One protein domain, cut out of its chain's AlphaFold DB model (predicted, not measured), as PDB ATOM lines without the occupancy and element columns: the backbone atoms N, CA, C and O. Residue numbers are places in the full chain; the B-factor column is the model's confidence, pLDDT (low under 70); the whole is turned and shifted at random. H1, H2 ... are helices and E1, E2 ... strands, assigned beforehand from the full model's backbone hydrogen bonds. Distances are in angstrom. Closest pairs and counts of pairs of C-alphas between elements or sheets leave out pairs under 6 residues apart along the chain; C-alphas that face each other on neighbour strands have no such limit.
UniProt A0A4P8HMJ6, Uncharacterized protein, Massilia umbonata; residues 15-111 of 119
ATOM      1  N   ALA A  15      18.244 -29.076 -15.223       95.50
ATOM      2  CA  ALA A  15      18.495 -29.710 -16.515       95.50
ATOM      3  C   ALA A  15      18.683 -31.227 -16.367       95.50
ATOM      4  O   ALA A  15      18.251 -32.007 -17.215       95.50
ATOM      5  N   GLN A  16      19.380 -31.654 -15.310       97.06
ATOM      6  CA  GLN A  16      19.726 -33.053 -15.084       97.06
ATOM      7  C   GLN A  16      20.052 -33.321 -13.612       97.06
ATOM      8  O   GLN A  16      20.748 -32.543 -12.970       97.06
ATOM      9  N   ILE A  17      19.641 -34.484 -13.111       97.75
ATOM     10  CA  ILE A  17      20.101 -35.066 -11.849       97.75
ATOM     11  C   ILE A  17      20.754 -36.410 -12.155       97.75
ATOM     12  O   ILE A  17      20.100 -37.331 -12.649       97.75
ATOM     13  N   ARG A  18      22.043 -36.544 -11.859       97.50
ATOM     14  CA  ARG A  18      22.771 -37.812 -11.921       97.50
ATOM     15  C   ARG A  18      22.922 -38.367 -10.514       97.50
ATOM     16  O   ARG A  18      23.340 -37.643  -9.619       97.50
ATOM     17  N   ILE A  19      22.616 -39.647 -10.321       95.75
ATOM     18  CA  ILE A  19      22.822 -40.342  -9.043       95.75
ATOM     19  C   ILE A  19      23.660 -41.590  -9.296       95.75
ATOM     20  O   ILE A  19      23.333 -42.394 -10.173       95.75
ATOM     21  N   ARG A  20      24.745 -41.745  -8.535       94.00
ATOM     22  CA  ARG A  20      25.723 -42.825  -8.682       94.00
ATOM     23  C   ARG A  20      25.871 -43.600  -7.376       94.00
ATOM     24  O   ARG A  20      26.180 -43.027  -6.335       94.00
ATOM     25  N   LYS A  21      25.677 -44.919  -7.429       89.25
ATOM     26  CA  LYS A  21      26.138 -45.841  -6.378       89.25
ATOM     27  C   LYS A  21      27.631 -46.100  -6.564       89.25
ATOM     28  O   LYS A  21      28.085 -46.178  -7.703       89.25
ATOM     29  N   ALA A  22      28.358 -46.277  -5.461       74.06
ATOM     30  CA  ALA A  22      29.813 -46.438  -5.464       74.06
ATOM     31  C   ALA A  22      30.322 -47.554  -6.397       74.06
ATOM     32  O   ALA A  22      31.412 -47.409  -6.938       74.06
ATOM     33  N   GLU A  23      29.542 -48.619  -6.629       68.38
ATOM     34  CA  GLU A  23      30.070 -49.791  -7.339       68.38
ATOM     35  C   GLU A  23      29.412 -50.107  -8.698       68.38
ATOM     36  O   GLU A  23      30.162 -50.404  -9.617       68.38
ATOM     37  N   HIS A  24      28.091 -49.990  -8.940       68.81
ATOM     38  CA  HIS A  24      27.535 -50.559 -10.200       68.81
ATOM     39  C   HIS A  24      26.325 -49.872 -10.852       68.81
ATOM     40  O   HIS A  24      25.783 -50.393 -11.827       68.81
ATOM     41  N   SER A  25      25.850 -48.722 -10.372       85.00
ATOM     42  CA  SER A  25      24.636 -48.118 -10.949       85.00
ATOM     43  C   SER A  25      24.723 -46.606 -11.040       85.00
ATOM     44  O   SER A  25      24.964 -45.927 -10.044       85.00
ATOM     45  N   THR A  26      24.480 -46.094 -12.244       93.62
ATOM     46  CA  THR A  26      24.300 -44.668 -12.513       93.62
ATOM     47  C   THR A  26      22.921 -44.467 -13.115       93.62
ATOM     48  O   THR A  26      22.538 -45.181 -14.040       93.62
ATOM     49  N   ALA A  27      22.186 -43.492 -12.600       95.19
ATOM     50  CA  ALA A  27      20.924 -43.050 -13.162       95.19
ATOM     51  C   ALA A  27      21.009 -41.569 -13.522       95.19
ATOM     52  O   ALA A  27      21.668 -40.792 -12.830       95.19
ATOM     53  N   VAL A  28      20.327 -41.195 -14.599       96.94
ATOM     54  CA  VAL A  28      20.219 -39.822 -15.088       96.94
ATOM     55  C   VAL A  28      18.736 -39.488 -15.186       96.94
ATOM     56  O   VAL A  28      17.981 -40.208 -15.834       96.94
ATOM     57  N   LEU A  29      18.319 -38.432 -14.501       96.69
ATOM     58  CA  LEU A  29      16.923 -38.089 -14.248       96.69
ATOM     59  C   LEU A  29      16.694 -36.607 -14.552       96.69
ATOM     60  O   LEU A  29      17.619 -35.807 -14.449       96.69
ATOM     61  N   GLY A  30      15.467 -36.240 -14.917       94.19
ATOM     62  CA  GLY A  30      15.109 -34.854 -15.249       94.19
ATOM     63  C   GLY A  30      14.430 -34.074 -14.123       94.19
ATOM     64  O   GLY A  30      14.085 -32.922 -14.333       94.19
ATOM     65  N   SER A  31      14.171 -34.691 -12.963       94.56
ATOM     66  CA  SER A  31      13.344 -34.075 -11.915       94.56
ATOM     67  C   SER A  31      13.646 -34.625 -10.516       94.56
ATOM     68  O   SER A  31      14.136 -35.756 -10.369       94.56
ATOM     69  N   PHE A  32      13.318 -33.851  -9.478       94.69
ATOM     70  CA  PHE A  32      13.488 -34.264  -8.080       94.69
ATOM     71  C   PHE A  32      12.539 -35.400  -7.679       94.69
ATOM     72  O   PHE A  32      12.953 -36.318  -6.976       94.69
ATOM     73  N   ILE A  33      11.301 -35.412  -8.172       94.00
ATOM     74  CA  ILE A  33      10.333 -36.498  -7.967       94.00
ATOM     75  C   ILE A  33      10.883 -37.810  -8.533       94.00
ATOM     76  O   ILE A  33      10.783 -38.856  -7.884       94.00
ATOM     77  N   ALA A  34      11.474 -37.783  -9.733       94.81
ATOM     78  CA  ALA A  34      12.103 -38.964 -10.316       94.81
ATOM     79  C   ALA A  34      13.299 -39.433  -9.467       94.81
ATOM     80  O   ALA A  34      13.436 -40.634  -9.213       94.81
ATOM     81  N   ALA A  35      14.115 -38.495  -8.972       95.12
ATOM     82  CA  ALA A  35      15.222 -38.781  -8.058       95.12
ATOM     83  C   ALA A  35      14.745 -39.429  -6.756       95.12
ATOM     84  O   ALA A  35      15.256 -40.477  -6.368       95.12
ATOM     85  N   ASP A  36      13.710 -38.887  -6.125       93.31
ATOM     86  CA  ASP A  36      13.163 -39.418  -4.878       93.31
ATOM     87  C   ASP A  36      12.559 -40.815  -5.052       93.31
ATOM     88  O   ASP A  36      12.701 -41.674  -4.172       93.31
ATOM     89  N   ARG A  37      11.914 -41.080  -6.195       92.69
ATOM     90  CA  ARG A  37      11.427 -42.423  -6.550       92.69
ATOM     91  C   ARG A  37      12.585 -43.405  -6.705       92.69
ATOM     92  O   ARG A  37      12.512 -44.501  -6.150       92.69
ATOM     93  N   LEU A  38      13.658 -43.014  -7.393       92.31
ATOM     94  CA  LEU A  38      14.850 -43.852  -7.532       92.31
ATOM     95  C   LEU A  38      15.493 -44.141  -6.173       92.31
ATOM     96  O   LEU A  38      15.714 -45.302  -5.833       92.31
ATOM     97  N   LEU A  39      15.742 -43.101  -5.372       91.00
ATOM     98  CA  LEU A  39      16.320 -43.220  -4.032       91.00
ATOM     99  C   LEU A  39      15.448 -44.099  -3.129       91.00
ATOM    100  O   LEU A  39      15.970 -44.881  -2.335       91.00
ATOM    101  N   LYS A  40      14.116 -44.052  -3.285       88.88
ATOM    102  CA  LYS A  40      13.200 -44.967  -2.590       88.88
ATOM    103  C   LYS A  40      13.453 -46.425  -2.949       88.88
ATOM    104  O   LYS A  40      13.539 -47.250  -2.042       88.88
ATOM    105  N   THR A  41      13.555 -46.724  -4.238       88.56
ATOM    106  CA  THR A  41      13.801 -48.078  -4.745       88.56
ATOM    107  C   THR A  41      15.173 -48.583  -4.310       88.56
ATOM    108  O   THR A  41      15.287 -49.683  -3.779       88.56
ATOM    109  N   TRP A  42      16.209 -47.759  -4.451       88.62
ATOM    110  CA  TRP A  42      17.574 -48.109  -4.059       88.62
ATOM    111  C   TRP A  42      17.762 -48.245  -2.547       88.62
ATOM    112  O   TRP A  42      18.624 -48.996  -2.109       88.62
ATOM    113  N   ALA A  43      16.974 -47.547  -1.728       85.12
ATOM    114  CA  ALA A  43      17.010 -47.743  -0.280       85.12
ATOM    115  C   ALA A  43      16.404 -49.097   0.126       85.12
ATOM    116  O   ALA A  43      16.822 -49.691   1.119       85.12
ATOM    117  N   ALA A  44      15.430 -49.605  -0.637       84.25
ATOM    118  CA  ALA A  44      14.777 -50.879  -0.347       84.25
ATOM    119  C   ALA A  44      15.704 -52.089  -0.556       84.25
ATOM    120  O   ALA A  44      15.554 -53.082   0.152       84.25
ATOM    121  N   SER A  45      16.679 -52.000  -1.471       80.94
ATOM    122  CA  SER A  45      17.649 -53.076  -1.727       80.94
ATOM    123  C   SER A  45      18.694 -53.242  -0.625       80.94
ATOM    124  O   SER A  45      19.323 -54.292  -0.559       80.94
ATOM    125  N   ARG A  46      18.859 -52.250   0.263       75.38
ATOM    126  CA  ARG A  46      19.759 -52.305   1.433       75.38
ATOM    127  C   ARG A  46      21.233 -52.625   1.118       75.38
ATOM    128  O   ARG A  46      21.995 -52.970   2.010       75.38
ATOM    129  N   ASP A  47      21.628 -52.458  -0.133       79.69
ATOM    130  CA  ASP A  47      22.928 -52.803  -0.716       79.69
ATOM    131  C   ASP A  47      23.930 -51.640  -0.680       79.69
ATOM    132  O   ASP A  47      25.074 -51.781  -1.095       79.69
ATOM    133  N   CYS A  48      23.496 -50.462  -0.229       79.44
ATOM    134  CA  CYS A  48      24.270 -49.236  -0.330       79.44
ATOM    135  C   CYS A  48      23.968 -48.308   0.855       79.44
ATOM    136  O   CYS A  48      22.800 -48.074   1.176       79.44
ATOM    137  N   SER A  49      25.009 -47.799   1.521       85.06
ATOM    138  CA  SER A  49      24.896 -46.888   2.673       85.06
ATOM    139  C   SER A  49      24.764 -45.418   2.259       85.06
ATOM    140  O   SER A  49      24.056 -44.652   2.917       85.06
ATOM    141  N   GLU A  50      25.390 -45.035   1.148       89.31
ATOM    142  CA  GLU A  50      25.390 -43.686   0.584       89.31
ATOM    143  C   GLU A  50      25.524 -43.724  -0.940       89.31
ATOM    144  O   GLU A  50      26.133 -44.630  -1.499       89.31
ATOM    145  N   CYS A  51      24.982 -42.718  -1.616       91.75
ATOM    146  CA  CYS A  51      25.196 -42.514  -3.045       91.75
ATOM    147  C   CYS A  51      25.663 -41.087  -3.315       91.75
ATOM    148  O   CYS A  51      25.471 -40.183  -2.502       91.75
ATOM    149  N   GLU A  52      26.289 -40.883  -4.462       94.38
ATOM    150  CA  GLU A  52      26.660 -39.561  -4.944       94.38
ATOM    151  C   GLU A  52      25.538 -38.993  -5.806       94.38
ATOM    152  O   GLU A  52      24.871 -39.730  -6.536       94.38
ATOM    153  N   PHE A  53      25.359 -37.680  -5.752       95.56
ATOM    154  CA  PHE A  53      24.474 -36.950  -6.643       95.56
ATOM    155  C   PHE A  53      25.217 -35.799  -7.321       95.56
ATOM    156  O   PHE A  53      26.130 -35.203  -6.753       95.56
ATOM    157  N   GLU A  54      24.765 -35.461  -8.520       96.50
ATOM    158  CA  GLU A  54      25.117 -34.254  -9.257       96.50
ATOM    159  C   GLU A  54      23.823 -33.665  -9.821       96.50
ATOM    160  O   GLU A  54      23.050 -34.370 -10.465       96.50
ATOM    161  N   ILE A  55      23.573 -32.387  -9.568       96.75
ATOM    162  CA  ILE A  55      22.450 -31.624 -10.098       96.75
ATOM    163  C   ILE A  55      23.039 -30.564 -11.016       96.75
ATOM    164  O   ILE A  55      23.792 -29.695 -10.575       96.75
ATOM    165  N   ARG A  56      22.682 -30.645 -12.293       95.81
ATOM    166  CA  ARG A  56      22.998 -29.643 -13.300       95.81
ATOM    167  C   ARG A  56      21.754 -28.823 -13.594       95.81
ATOM    168  O   ARG A  56      20.692 -29.379 -13.876       95.81
ATOM    169  N   TYR A  57      21.910 -27.513 -13.564       94.81
ATOM    170  CA  TYR A  57      20.861 -26.541 -13.837       94.81
ATOM    171  C   TYR A  57      20.924 -26.043 -15.282       94.81
ATOM    172  O   TYR A  57      21.919 -26.251 -15.986       94.81
ATOM    173  N   LEU A  58      19.838 -25.420 -15.741       94.00
ATOM    174  CA  LEU A  58      19.686 -24.956 -17.127       94.00
ATOM    175  C   LEU A  58      20.696 -23.871 -17.531       94.00
ATOM    176  O   LEU A  58      21.061 -23.788 -18.700       94.00
ATOM    177  N   ASP A  59      21.198 -23.092 -16.575       91.81
ATOM    178  CA  ASP A  59      22.264 -22.101 -16.774       91.81
ATOM    179  C   ASP A  59      23.677 -22.723 -16.817       91.81
ATOM    180  O   ASP A  59      24.673 -22.025 -17.000       91.81
ATOM    181  N   GLY A  60      23.778 -24.045 -16.658       90.69
ATOM    182  CA  GLY A  60      25.038 -24.776 -16.604       90.69
ATOM    183  C   GLY A  60      25.646 -24.886 -15.207       90.69
ATOM    184  O   GLY A  60      26.668 -25.564 -15.072       90.69
ATOM    185  N   TYR A  61      25.027 -24.302 -14.177       91.88
ATOM    186  CA  TYR A  61      25.466 -24.464 -12.796       91.88
ATOM    187  C   TYR A  61      25.423 -25.932 -12.377       91.88
ATOM    188  O   TYR A  61      24.530 -26.687 -12.771       91.88
ATOM    189  N   CYS A  62      26.381 -26.337 -11.545       92.88
ATOM    190  CA  CYS A  62      26.477 -27.699 -11.045       92.88
ATOM    191  C   CYS A  62      26.643 -27.725  -9.522       92.88
ATOM    192  O   CYS A  62      27.510 -27.044  -8.967       92.88
ATOM    193  N   LEU A  63      25.825 -28.547  -8.866       94.00
ATOM    194  CA  LEU A  63      25.907 -28.878  -7.449       94.00
ATOM    195  C   LEU A  63      26.083 -30.388  -7.308       94.00
ATOM    196  O   LEU A  63      25.272 -31.148  -7.825       94.00
ATOM    197  N   SER A  64      27.081 -30.843  -6.560       94.88
ATOM    198  CA  SER A  64      27.277 -32.275  -6.315       94.88
ATOM    199  C   SER A  64      27.534 -32.579  -4.850       94.88
ATOM    200  O   SER A  64      28.009 -31.730  -4.096       94.88
ATOM    201  N   GLY A  65      27.217 -33.800  -4.435       94.31
ATOM    202  CA  GLY A  65      27.606 -34.276  -3.121       94.31
ATOM    203  C   GLY A  65      27.143 -35.682  -2.795       94.31
ATOM    204  O   GLY A  65      26.860 -36.480  -3.683       94.31
ATOM    205  N   ARG A  66      27.090 -36.003  -1.499       93.06
ATOM    206  CA  ARG A  66      26.682 -37.326  -1.006       93.06
ATOM    207  C   ARG A  66      25.297 -37.300  -0.379       93.06
ATOM    208  O   ARG A  66      24.955 -36.385   0.375       93.06
ATOM    209  N   TYR A  67      24.517 -38.331  -0.670       91.56
ATOM    210  CA  TYR A  67      23.198 -38.580  -0.113       91.56
ATOM    211  C   TYR A  67      23.223 -39.869   0.729       91.56
ATOM    212  O   TYR A  67      23.508 -40.948   0.195       91.56
ATOM    213  N   PRO A  68      22.924 -39.792   2.039       89.19
ATOM    214  CA  PRO A  68      22.867 -40.967   2.898       89.19
ATOM    215  C   PRO A  68      21.595 -41.776   2.611       89.19
ATOM    216  O   PRO A  68      20.481 -41.281   2.776       89.19
ATOM    217  N   MET A  69      21.754 -43.047   2.239       84.19
ATOM    218  CA  MET A  69      20.628 -43.946   1.946       84.19
ATOM    219  C   MET A  69      19.934 -44.444   3.221       84.19
ATOM    220  O   MET A  69      18.772 -44.851   3.180       84.19
ATOM    221  N   TRP A  70      20.627 -44.369   4.362       74.00
ATOM    222  CA  TRP A  70      20.141 -44.816   5.665       74.00
ATOM    223  C   TRP A  70      20.288 -43.720   6.714       74.00
ATOM    224  O   TRP A  70      21.376 -43.195   6.938       74.00
ATOM    225  N   GLN A  71      19.198 -43.420   7.417       64.81
ATOM    226  CA  GLN A  71      19.199 -42.531   8.576       64.81
ATOM    227  C   GLN A  71      18.664 -43.318   9.780       64.81
ATOM    228  O   GLN A  71      17.564 -43.862   9.727       64.81
ATOM    229  N   LYS A  72      19.466 -43.430  10.852       53.06
ATOM    230  CA  LYS A  72      19.202 -44.321  12.004       53.06
ATOM    231  C   LYS A  72      17.932 -43.986  12.805       53.06
ATOM    232  O   LYS A  72      17.472 -44.848  13.544       53.06
ATOM    233  N   SER A  73      17.367 -42.782  12.701       50.72
ATOM    234  CA  SER A  73      16.226 -42.384  13.547       50.72
ATOM    235  C   SER A  73      15.406 -41.199  13.025       50.72
ATOM    236  O   SER A  73      14.726 -40.525  13.793       50.72
ATOM    237  N   THR A  74      15.439 -40.899  11.729       50.28
ATOM    238  CA  THR A  74      14.654 -39.779  11.187       50.28
ATOM    239  C   THR A  74      14.113 -40.147   9.820       50.28
ATOM    240  O   THR A  74      14.796 -40.798   9.032       50.28
ATOM    241  N   THR A  75      12.861 -39.769   9.568       60.47
ATOM    242  CA  THR A  75      12.159 -39.913   8.290       60.47
ATOM    243  C   THR A  75      13.094 -39.612   7.118       60.47
ATOM    244  O   THR A  75      13.670 -38.524   7.062       60.47
ATOM    245  N   ARG A  76      13.247 -40.571   6.190       69.50
ATOM    246  CA  ARG A  76      14.101 -40.417   5.004       69.50
ATOM    247  C   ARG A  76      13.701 -39.151   4.251       69.50
ATOM    248  O   ARG A  76      12.556 -39.019   3.824       69.50
ATOM    249  N   GLN A  77      14.649 -38.242   4.085       80.19
ATOM    250  CA  GLN A  77      14.412 -36.975   3.403       80.19
ATOM    251  C   GLN A  77      14.398 -37.151   1.885       80.19
ATOM    252  O   GLN A  77      15.121 -37.996   1.362       80.19
ATOM    253  N   SER A  78      13.630 -36.333   1.167       90.31
ATOM    254  CA  SER A  78      13.835 -36.170  -0.277       90.31
ATOM    255  C   SER A  78      15.233 -35.621  -0.571       90.31
ATOM    256  O   SER A  78      15.849 -34.981   0.290       90.31
ATOM    257  N   LEU A  79      15.730 -35.828  -1.791       92.94
ATOM    258  CA  LEU A  79      16.987 -35.235  -2.255       92.94
ATOM    259  C   LEU A  79      16.960 -33.709  -2.095       92.94
ATOM    260  O   LEU A  79      17.908 -33.117  -1.585       92.94
ATOM    261  N   GLY A  80      15.835 -33.085  -2.442       92.50
ATOM    262  CA  GLY A  80      15.620 -31.652  -2.278       92.50
ATOM    263  C   GLY A  80      15.720 -31.164  -0.833       92.50
ATOM    264  O   GLY A  80      16.423 -30.198  -0.526       92.50
ATOM    265  N   ALA A  81      15.056 -31.861   0.094       90.88
ATOM    266  CA  ALA A  81      15.125 -31.542   1.518       90.88
ATOM    267  C   ALA A  81      16.532 -31.758   2.097       90.88
ATOM    268  O   ALA A  81      16.959 -30.992   2.963       90.88
ATOM    269  N   HIS A  82      17.256 -32.768   1.604       91.19
ATOM    270  CA  HIS A  82      18.656 -32.992   1.953       91.19
ATOM    271  C   HIS A  82      19.524 -31.813   1.501       91.19
ATOM    272  O   HIS A  82      20.169 -31.192   2.340       91.19
ATOM    273  N   VAL A  83      19.460 -31.421   0.224       91.69
ATOM    274  CA  VAL A  83      20.215 -30.275  -0.322       91.69
ATOM    275  C   VAL A  83      19.931 -28.988   0.459       91.69
ATOM    276  O   VAL A  83      20.864 -28.315   0.894       91.69
ATOM    277  N   ARG A  84      18.656 -28.679   0.729       91.31
ATOM    278  CA  ARG A  84      18.273 -27.525   1.561       91.31
ATOM    279  C   ARG A  84      18.909 -27.549   2.935       91.31
ATOM    280  O   ARG A  84      19.395 -26.522   3.394       91.31
ATOM    281  N   ARG A  85      18.896 -28.706   3.597       88.69
ATOM    282  CA  ARG A  85      19.487 -28.859   4.927       88.69
ATOM    283  C   ARG A  85      20.994 -28.617   4.890       88.69
ATOM    284  O   ARG A  85      21.499 -27.967   5.799       88.69
ATOM    285  N   LEU A  86      21.698 -29.113   3.868       88.75
ATOM    286  CA  LEU A  86      23.140 -28.875   3.736       88.75
ATOM    287  C   LEU A  86      23.444 -27.383   3.555       88.75
ATOM    288  O   LEU A  86      24.377 -26.886   4.171       88.75
ATOM    289  N   LEU A  87      22.632 -26.679   2.760       87.69
ATOM    290  CA  LEU A  87      22.811 -25.254   2.451       87.69
ATOM    291  C   LEU A  87      22.361 -24.311   3.572       87.69
ATOM    292  O   LEU A  87      22.912 -23.226   3.710       87.69
ATOM    293  N   ALA A  88      21.376 -24.713   4.376       85.19
ATOM    294  CA  ALA A  88      20.919 -23.956   5.541       85.19
ATOM    295  C   ALA A  88      21.806 -24.164   6.785       85.19
ATOM    296  O   ALA A  88      21.611 -23.500   7.802       85.19
ATOM    297  N   GLY A  89      22.744 -25.116   6.740       78.81
ATOM    298  CA  GLY A  89      23.672 -25.379   7.834       78.81
ATOM    299  C   GLY A  89      24.665 -24.233   8.048       78.81
ATOM    300  O   GLY A  89      25.057 -23.543   7.115       78.81
ATOM    301  N   THR A  90      25.139 -24.064   9.285       69.62
ATOM    302  CA  THR A  90      26.169 -23.062   9.633       69.62
ATOM    303  C   THR A  90      27.524 -23.330   8.981       69.62
ATOM    304  O   THR A  90      28.355 -22.428   8.886       69.62
ATOM    305  N   ARG A  91      27.772 -24.573   8.553       79.19
ATOM    306  CA  ARG A  91      28.945 -24.977   7.778       79.19
ATOM    307  C   ARG A  91      28.523 -25.951   6.695       79.19
ATOM    308  O   ARG A  91      27.838 -26.933   6.980       79.19
ATOM    309  N   LEU A  92      28.992 -25.698   5.479       81.12
ATOM    310  CA  LEU A  92      28.793 -26.612   4.366       81.12
ATOM    311  C   LEU A  92      29.635 -27.873   4.591       81.12
ATOM    312  O   LEU A  92      30.795 -27.772   5.007       81.12
ATOM    313  N   PRO A  93      29.073 -29.066   4.350       83.38
ATOM    314  CA  PRO A  93      29.833 -30.293   4.488       83.38
ATOM    315  C   PRO A  93      30.908 -30.364   3.407       83.38
ATOM    316  O   PRO A  93      30.668 -29.988   2.264       83.38
ATOM    317  N   ALA A  94      32.069 -30.928   3.744       83.88
ATOM    318  CA  ALA A  94      33.179 -31.112   2.802       83.88
ATOM    319  C   ALA A  94      32.817 -31.988   1.587       83.88
ATOM    320  O   ALA A  94      33.527 -31.985   0.592       83.88
ATOM    321  N   THR A  95      31.720 -32.741   1.685       84.75
ATOM    322  CA  THR A  95      31.173 -33.576   0.616       84.75
ATOM    323  C   THR A  95      30.251 -32.816  -0.334       84.75
ATOM    324  O   THR A  95      29.699 -33.451  -1.223       84.75
ATOM    325  N   LEU A  96      29.968 -31.529  -0.102       89.88
ATOM    326  CA  LEU A  96      29.151 -30.700  -0.985       89.88
ATOM    327  C   LEU A  96      30.074 -29.815  -1.822       89.88
ATOM    328  O   LEU A  96      30.853 -29.031  -1.282       89.88
ATOM    329  N   HIS A  97      29.968 -29.937  -3.138       90.19
ATOM    330  CA  HIS A  97      30.815 -29.233  -4.086       90.19
ATOM    331  C   HIS A  97      29.962 -28.413  -5.046       90.19
ATOM    332  O   HIS A  97      28.965 -28.894  -5.587       90.19
ATOM    333  N   PHE A  98      30.405 -27.185  -5.278       87.50
ATOM    334  CA  PHE A  98      29.807 -26.253  -6.223       87.50
ATOM    335  C   PHE A  98      30.748 -26.065  -7.410       87.50
ATOM    336  O   PHE A  98      31.960 -26.274  -7.292       87.50
ATOM    337  N   ALA A  99      30.199 -25.662  -8.553       83.19
ATOM    338  CA  ALA A  99      31.004 -25.321  -9.716       83.19
ATOM    339  C   ALA A  99      32.049 -24.226  -9.378       83.19
ATOM    340  O   ALA A  99      31.773 -23.331  -8.572       83.19
ATOM    341  N   PRO A 100      33.248 -24.245  -9.983       75.56
ATOM    342  CA  PRO A 100      34.257 -23.214  -9.750       75.56
ATOM    343  C   PRO A 100      33.710 -21.802 -10.006       75.56
ATOM    344  O   PRO A 100      33.055 -21.566 -11.017       75.56
ATOM    345  N   GLY A 101      33.985 -20.863  -9.098       70.62
ATOM    346  CA  GLY A 101      33.529 -19.471  -9.218       70.62
ATOM    347  C   GLY A 101      32.083 -19.221  -8.783       70.62
ATOM    348  O   GLY A 101      31.609 -18.094  -8.895       70.62
ATOM    349  N   SER A 102      31.392 -20.234  -8.259       70.94
ATOM    350  CA  SER A 102      30.064 -20.064  -7.679       70.94
ATOM    351  C   SER A 102      30.097 -19.915  -6.159       70.94
ATOM    352  O   SER A 102      30.920 -20.530  -5.480       70.94
ATOM    353  N   SER A 103      29.190 -19.088  -5.628       71.88
ATOM    354  CA  SER A 103      28.952 -18.983  -4.187       71.88
ATOM    355  C   SER A 103      27.717 -19.805  -3.791       71.88
ATOM    356  O   SER A 103      26.736 -19.817  -4.539       71.88
ATOM    357  N   PRO A 104      27.727 -20.471  -2.622       78.00
ATOM    358  CA  PRO A 104      26.516 -21.014  -2.002       78.00
ATOM    359  C   PRO A 104      25.523 -19.917  -1.579       78.00
ATOM    360  O   PRO A 104      24.348 -20.209  -1.337       78.00
ATOM    361  N   ASP A 105      25.981 -18.666  -1.474       78.38
ATOM    362  CA  ASP A 105      25.155 -17.539  -1.056       78.38
ATOM    363  C   ASP A 105      23.977 -17.363  -2.017       78.38
ATOM    364  O   ASP A 105      24.150 -17.244  -3.228       78.38
ATOM    365  N   ARG A 106      22.758 -17.328  -1.465       83.62
ATOM    366  CA  ARG A 106      21.494 -17.221  -2.219       83.62
ATOM    367  C   ARG A 106      21.195 -18.384  -3.167       83.62
ATOM    368  O   ARG A 106      20.249 -18.284  -3.946       83.62
ATOM    369  N   PHE A 107      21.904 -19.515  -3.076       88.75
ATOM    370  CA  PHE A 107      21.604 -20.684  -3.910       88.75
ATOM    371  C   PHE A 107      20.121 -21.079  -3.821       88.75
ATOM    372  O   PHE A 107      19.457 -21.287  -4.831       88.75
ATOM    373  N   LEU A 108      19.570 -21.119  -2.604       89.12
ATOM    374  CA  LEU A 108      18.167 -21.475  -2.374       89.12
ATOM    375  C   LEU A 108      17.166 -20.435  -2.892       89.12
ATOM    376  O   LEU A 108      15.985 -20.769  -3.002       89.12
ATOM    377  N   ASP A 109      17.608 -19.226  -3.227       88.06
ATOM    378  CA  ASP A 109      16.775 -18.195  -3.849       88.06
ATOM    379  C   ASP A 109      16.804 -18.313  -5.375       88.06
ATOM    380  O   ASP A 109      15.794 -18.055  -6.021       88.06
ATOM    381  N   GLN A 110      17.934 -18.751  -5.936       89.81
ATOM    382  CA  GLN A 110      18.189 -18.791  -7.379       89.81
ATOM    383  C   GLN A 110      17.841 -20.131  -8.025       89.81
ATOM    384  O   GLN A 110      17.395 -20.150  -9.164       89.81
ATOM    385  N   TYR A 111      18.021 -21.246  -7.316       91.75
ATOM    386  CA  TYR A 111      17.965 -22.584  -7.903       91.75
ATOM    387  C   TYR A 111      16.794 -23.415  -7.379       91.75
ATOM    388  O   TYR A 111      16.376 -23.327  -6.210       91.75
TER     389      TYR A 111
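What this domain is: This is residues 15 to 111 of the 119 residues of an uncharacterized protein of Massilia umbonata (UniProt A0A4P8HMJ6). A twisted sheet of four strands has two helices over one face: H1 runs along the strands, while H2 runs across them over the edge strand E4, about perpendicular to H1. No named helix covers the other face; a long unnamed stretch passes along the E4 edge and leads to the short H3, beside H2. The printed part has 97 residues with four named strands and three named helices, in the order E1 E2 H1 E3 E4 H2 H3; the sheet's order is E2, E1, E3, E4, all antiparallel. The class is mixed, helices and strands. The whole is compact, with a radius of gyration of the C-alphas of 13.2 A and spans of 37 by 28 by 22 A.

How they stand to each other: E1, residues 15 to 21, and E2, residues 26 to 29, form a hairpin, with N 17 and O 29 within hydrogen-bond range at 2.8 A. E1 is also the antiparallel neighbour of E3, residues 50 to 57, with N 18 and O 54 at 2.8 A. E3 and E4, residues 62 to 68, form a second hairpin, with N 55 and O 63 at 2.7 A. H1, residues 32 to 44, is on the sheet at a height of 9.2 A, over E1 and E3; its closest C-alphas to E1 are those of Ala 35 and Ile 17, 7.2 A apart. E2, H1 and E3 make a split strand-helix-strand unit, two strands running the same way with E1 between them, and its crossover is right-handed. H2, residues 79 to 88, is on the same face at a height of 9.6 A, at 76 degrees to E4 on the local plane. H1 touches H2 with residues 32 to 36 alone, the closest C-alphas being those of Asp 36 and Leu 79, 6.2 A apart; their lines stand at 75 degrees. H3, residues 107 to 110, is not on the sheet and only just touches H2, with 3 pairs of C-alphas within 8 A, the closest those of Arg 84 and Leu 108 at 7.2 A. Residues 97 to 98 pair antiparallel with residues 63 to 64 of E4. Every O i to N i+4 pair is within hydrogen-bond range in H1 and H2; H3 is too short for such a pair.

Where its parts are: E1 begins at C-alpha 15, (18.495, -29.710, -16.515), and is 20.5 A long; E2 measures 10.0 A. H1 is 18.4 A long, E3 22.9 A, E4 19.6 A and H2 14.3 A. H3 measures 5.2 A and ends at C-alpha 110, (18.189, -18.791, -7.379).

The domain as a whole: The two C-alphas farthest apart are those of Ser 45 and Gly 101, 37.9 A. The printed part has no cut. The link from H2 to H3, residues 89 to 106, is long. The mean pLDDT of the printed part is 86.2; residues 23 to 24, 71 to 76 and 90 are under 70.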